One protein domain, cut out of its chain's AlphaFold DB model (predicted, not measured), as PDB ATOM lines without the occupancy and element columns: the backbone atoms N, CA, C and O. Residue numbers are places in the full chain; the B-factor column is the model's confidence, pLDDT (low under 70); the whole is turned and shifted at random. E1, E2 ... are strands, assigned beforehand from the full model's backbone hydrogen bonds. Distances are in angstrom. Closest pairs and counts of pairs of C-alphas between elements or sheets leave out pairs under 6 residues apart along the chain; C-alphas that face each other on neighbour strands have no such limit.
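What this domain is: This is residues 2 to 42 of the 66 residues of an uncharacterized protein of Flavobacteriaceae bacterium (UniProt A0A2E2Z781). This is a small domain with little regular structure, a short hairpin of two strands, E1 then E2, in a chain that is mostly loop. After E2 a long unnamed stretch, residues 22 to 42, folds back, and its residues 27 to 28 pair with residues 20 to 21 of E2. The printed part has 41 residues, with no named helix; the class is all strand, though only 7 residues are in named elements. It is compact, with a radius of gyration of the C-alphas of 10.1 A and spans of 29 by 19 by 14 A.

Where its parts are: E1, residues 9 to 12, measures 7.7 A from its first C-alpha at (302.151, 280.277, 306.303) to its last. E2, residues 19 to 21, measures 6.3 A and ends at C-alpha 21, (305.323, 278.143, 303.563).

How they stand to each other: E1 and E2 are antiparallel neighbours and form a hairpin, with 146 degrees between their directions. C-alphas 12 and 19 face each other at 4.4 A. N 10 and O 20, 2.9 A apart, are within hydrogen-bond range, as are N 20 and O 11 at 2.8 A. The pairing of residues 20 to 21 with residues 27 to 28 is antiparallel.

The domain as a whole: The C-alphas of Pro 2 and Asp 37 are the two farthest apart, 31.5 A. The printed part has no cut, and the link from E1 to E2 is short. Mean pLDDT of the printed part is 77.7; residues 2 to 4, 31 to 32 and 42 are under 70.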
ATOM      1  N   PRO A   2     299.010 261.201 305.592       48.88
ATOM      2  CA  PRO A   2     299.536 262.060 306.650       48.88
ATOM      3  C   PRO A   2     299.622 263.494 306.114       48.88
ATOM      4  O   PRO A   2     300.104 263.703 304.999       48.88
ATOM      5  N   LYS A   3     299.097 264.471 306.863       60.31
ATOM      6  CA  LYS A   3     299.266 265.887 306.523       60.31
ATOM      7  C   LYS A   3     300.764 266.174 306.601       60.31
ATOM      8  O   LYS A   3     301.331 266.091 307.685       60.31
ATOM      9  N   LYS A   4     301.404 266.427 305.457       69.94
ATOM     10  CA  LYS A   4     302.755 266.989 305.450       69.94
ATOM     11  C   LYS A   4     302.670 268.341 306.149       69.94
ATOM     12  O   LYS A   4     301.836 269.164 305.778       69.94
ATOM     13  N   ASP A   5     303.470 268.499 307.191       79.06
ATOM     14  CA  ASP A   5     303.644 269.771 307.870       79.06
ATOM     15  C   ASP A   5     304.674 270.581 307.077       79.06
ATOM     16  O   ASP A   5     305.766 270.087 306.793       79.06
ATOM     17  N   TYR A   6     304.278 271.778 306.658       77.94
ATOM     18  CA  TYR A   6     305.103 272.703 305.880       77.94
ATOM     19  C   TYR A   6     305.499 273.937 306.719       77.94
ATOM     20  O   TYR A   6     305.981 274.941 306.197       77.94
ATOM     21  N   GLY A   7     305.304 273.886 308.038       85.50
ATOM     22  CA  GLY A   7     305.561 275.000 308.940       85.50
ATOM     23  C   GLY A   7     304.476 276.074 308.882       85.50
ATOM     24  O   GLY A   7     303.290 275.792 308.707       85.50
ATOM     25  N   GLU A   8     304.887 277.327 309.062       86.38
ATOM     26  CA  GLU A   8     303.982 278.473 309.118       86.38
ATOM     27  C   GLU A   8     303.719 279.043 307.725       86.38
ATOM     28  O   GLU A   8     304.589 279.042 306.849       86.38
ATOM     29  N   VAL A   9     302.506 279.561 307.527       86.19
ATOM     30  CA  VAL A   9     302.151 280.277 306.303       86.19
ATOM     31  C   VAL A   9     302.816 281.648 306.349       86.19
ATOM     32  O   VAL A   9     302.405 282.514 307.119       86.19
ATOM     33  N   THR A  10     303.839 281.851 305.522       86.44
ATOM     34  CA  THR A  10     304.562 283.128 305.431       86.44
ATOM     35  C   THR A  10     303.825 284.144 304.565       86.44
ATOM     36  O   THR A  10     304.031 285.347 304.704       86.44
ATOM     37  N   GLY A  11     302.931 283.678 303.693       86.00
ATOM     38  CA  GLY A  11     302.132 284.534 302.830       86.00
ATOM     39  C   GLY A  11     301.284 283.739 301.851       86.00
ATOM     40  O   GLY A  11     301.085 282.533 301.996       86.00
ATOM     41  N   LYS A  12     300.780 284.421 300.830       84.38
ATOM     42  CA  LYS A  12     299.967 283.828 299.771       84.38
ATOM     43  C   LYS A  12     300.417 284.413 298.443       84.38
ATOM     44  O   LYS A  12     300.660 285.610 298.364       84.38
ATOM     45  N   CYS A  13     300.540 283.586 297.412       82.81
ATOM     46  CA  CYS A  13     300.810 284.099 296.073       82.81
ATOM     47  C   CYS A  13     299.587 284.880 295.569       82.81
ATOM     48  O   CYS A  13     298.480 284.343 295.573       82.81
ATOM     49  N   ASP A  14     299.782 286.108 295.089       82.81
ATOM     50  CA  ASP A  14     298.688 286.962 294.601       82.81
ATOM     51  C   ASP A  14     298.018 286.428 293.327       82.81
ATOM     52  O   ASP A  14     296.855 286.718 293.061       82.81
ATOM     53  N   ILE A  15     298.744 285.615 292.555       81.12
ATOM     54  CA  ILE A  15     298.291 285.096 291.264       81.12
ATOM     55  C   ILE A  15     297.611 283.737 291.423       81.12
ATOM     56  O   ILE A  15     296.438 283.579 291.091       81.12
ATOM     57  N   CYS A  16     298.323 282.738 291.957       78.69
ATOM     58  CA  CYS A  16     297.774 281.389 292.101       78.69
ATOM     59  C   CYS A  16     297.008 281.171 293.407       78.69
ATOM     60  O   CYS A  16     296.336 280.153 293.562       78.69
ATOM     61  N   THR A  17     297.063 282.120 294.347       81.38
ATOM     62  CA  THR A  17     296.363 282.062 295.639       81.38
ATOM     63  C   THR A  17     296.787 280.883 296.530       81.38
ATOM     64  O   THR A  17     296.091 280.524 297.478       81.38
ATOM     65  N   ILE A  18     297.947 280.282 296.267       83.94
ATOM     66  CA  ILE A  18     298.505 279.193 297.075       83.94
ATOM     67  C   ILE A  18     299.283 279.787 298.254       83.94
ATOM     68  O   ILE A  18     299.961 280.806 298.109       83.94
ATOM     69  N   ASN A  19     299.184 279.146 299.420       86.25
ATOM     70  CA  ASN A  19     299.955 279.530 300.599       86.25
ATOM     71  C   ASN A  19     301.457 279.311 300.363       86.25
ATOM     72  O   ASN A  19     301.873 278.260 299.867       86.25
ATOM     73  N   LEU A  20     302.244 280.306 300.752       85.56
ATOM     74  CA  LEU A  20     303.697 280.268 300.849       85.56
ATOM     75  C   LEU A  20     304.049 279.756 302.242       85.56
ATOM     76  O   LEU A  20     303.425 280.162 303.224       85.56
ATOM     77  N   TRP A  21     305.018 278.854 302.324       88.31
ATOM     78  CA  TRP A  21     305.323 278.143 303.563       88.31
ATOM     79  C   TRP A  21     306.763 278.386 304.002       88.31
ATOM     80  O   TRP A  21     307.673 278.421 303.170       88.31
ATOM     81  N   SER A  22     306.986 278.514 305.311       86.19
ATOM     82  CA  SER A  22     308.321 278.761 305.869       86.19
ATOM     83  C   SER A  22     309.278 277.595 305.637       86.19
ATOM     84  O   SER A  22     310.462 277.821 305.408       86.19
ATOM     85  N   SER A  23     308.779 276.354 305.608       85.12
ATOM     86  CA  SER A  23     309.614 275.178 305.330       85.12
ATOM     87  C   SER A  23     310.084 275.085 303.876       85.12
ATOM     88  O   SER A  23     310.890 274.216 303.559       85.12
ATOM     89  N   ALA A  24     309.506 275.886 302.982       78.38
ATOM     90  CA  ALA A  24     309.788 275.888 301.553       78.38
ATOM     91  C   ALA A  24     310.397 277.226 301.115       78.38
ATOM     92  O   ALA A  24     310.136 277.675 300.006       78.38
ATOM     93  N   ASP A  25     311.141 277.900 302.001       80.00
ATOM     94  CA  ASP A  25     311.776 279.200 301.738       80.00
ATOM     95  C   ASP A  25     310.789 280.261 301.212       80.00
ATOM     96  O   ASP A  25     311.100 281.059 300.330       80.00
ATOM     97  N   SER A  26     309.566 280.278 301.755       75.50
ATOM     98  CA  SER A  26     308.468 281.142 301.291       75.50
ATOM     99  C   SER A  26     308.070 280.918 299.832       75.50
ATOM    100  O   SER A  26     307.594 281.837 299.166       75.50
ATOM    101  N   MET A  27     308.222 279.691 299.341       75.00
ATOM    102  CA  MET A  27     307.701 279.249 298.054       75.00
ATOM    103  C   MET A  27     306.406 278.439 298.236       75.00
ATOM    104  O   MET A  27     306.165 277.846 299.297       75.00
ATOM    105  N   PRO A  28     305.535 278.403 297.213       77.38
ATOM    106  CA  PRO A  28     304.374 277.527 297.225       77.38
ATOM    107  C   PRO A  28     304.809 276.057 297.159       77.38
ATOM    108  O   PRO A  28     305.621 275.658 296.330       77.38
ATOM    109  N   VAL A  29     304.228 275.227 298.028       74.94
ATOM    110  CA  VAL A  29     304.560 273.790 298.144       74.94
ATOM    111  C   VAL A  29     303.875 272.915 297.091       74.94
ATOM    112  O   VAL A  29     304.209 271.741 296.938       74.94
ATOM    113  N   VAL A  30     302.891 273.474 296.386       71.69
ATOM    114  CA  VAL A  30     302.194 272.824 295.274       71.69
ATOM    115  C   VAL A  30     302.760 273.399 293.983       71.69
ATOM    116  O   VAL A  30     302.537 274.570 293.680       71.69
ATOM    117  N   TRP A  31     303.489 272.562 293.244       69.94
ATOM    118  CA  TRP A  31     304.159 272.943 292.007       69.94
ATOM    119  C   TRP A  31     304.079 271.840 290.947       69.94
ATOM    120  O   TRP A  31     304.246 270.669 291.304       69.94
ATOM    121  N   PRO A  32     303.903 272.181 289.656       67.38
ATOM    122  CA  PRO A  32     303.540 273.499 289.113       67.38
ATOM    123  C   PRO A  32     302.102 273.905 289.456       67.38
ATOM    124  O   PRO A  32     301.206 273.062 289.539       67.38
ATOM    125  N   CYS A  33     301.867 275.207 289.640       75.75
ATOM    126  CA  CYS A  33     300.524 275.725 289.912       75.75
ATOM    127  C   CYS A  33     299.715 275.957 288.629       75.75
ATOM    128  O   CYS A  33     298.488 276.008 288.693       75.75
ATOM    129  N   ASN A  34     300.381 276.041 287.468       71.88
ATOM    130  CA  ASN A  34     299.786 276.207 286.140       71.88
ATOM    131  C   ASN A  34     298.902 277.455 285.992       71.88
ATOM    132  O   ASN A  34     298.082 277.525 285.075       71.88
ATOM    133  N   VAL A  35     299.057 278.447 286.874       76.31
ATOM    134  CA  VAL A  35     298.343 279.722 286.774       76.31
ATOM    135  C   VAL A  35     299.179 280.685 285.949       76.31
ATOM    136  O   VAL A  35     300.353 280.913 286.242       76.31
ATOM    137  N   LYS A  36     298.557 281.252 284.913       71.69
ATOM    138  CA  LYS A  36     299.186 282.234 284.029       71.69
ATOM    139  C   LYS A  36     299.753 283.400 284.850       71.69
ATOM    140  O   LYS A  36     299.098 283.866 285.774       71.69
ATOM    141  N   ASP A  37     300.960 283.845 284.496       73.06
ATOM    142  CA  ASP A  37     301.689 284.942 285.155       73.06
ATOM    143  C   ASP A  37     302.090 284.689 286.626       73.06
ATOM    144  O   ASP A  37     302.395 285.630 287.357       73.06
ATOM    145  N   CYS A  38     302.133 283.430 287.089       77.69
ATOM    146  CA  CYS A  38     302.685 283.126 288.411       77.69
ATOM    147  C   CYS A  38     304.185 283.494 288.470       77.69
ATOM    148  O   CYS A  38     304.963 282.921 287.710       77.69
ATOM    149  N   PRO A  39     304.627 284.387 289.383       77.75
ATOM    150  CA  PRO A  39     306.018 284.859 289.438       77.75
ATOM    151  C   PRO A  39     306.998 283.777 289.894       77.75
ATOM    152  O   PRO A  39     308.204 283.900 289.703       77.75
ATOM    153  N   TYR A  40     306.470 282.733 290.527       75.31
ATOM    154  CA  TYR A  40     307.256 281.616 291.005       75.31
ATOM    155  C   TYR A  40     307.517 280.612 289.868       75.31
ATOM    156  O   TYR A  40     308.589 280.028 289.820       75.31
ATOM    157  N   GLU A  41     306.608 280.464 288.902       73.31
ATOM    158  CA  GLU A  41     306.676 279.430 287.863       73.31
ATOM    159  C   GLU A  41     307.185 279.978 286.524       73.31
ATOM    160  O   GLU A  41     306.689 280.985 286.019       73.31
ATOM    161  N   ALA A  42     308.136 279.288 285.887       69.31
ATOM    162  CA  ALA A  42     308.543 279.637 284.531       69.31
ATOM    163  C   ALA A  42     307.416 279.331 283.531       69.31
ATOM    164  O   ALA A  42     306.842 278.242 283.525       69.31
TER     165      ALA A  42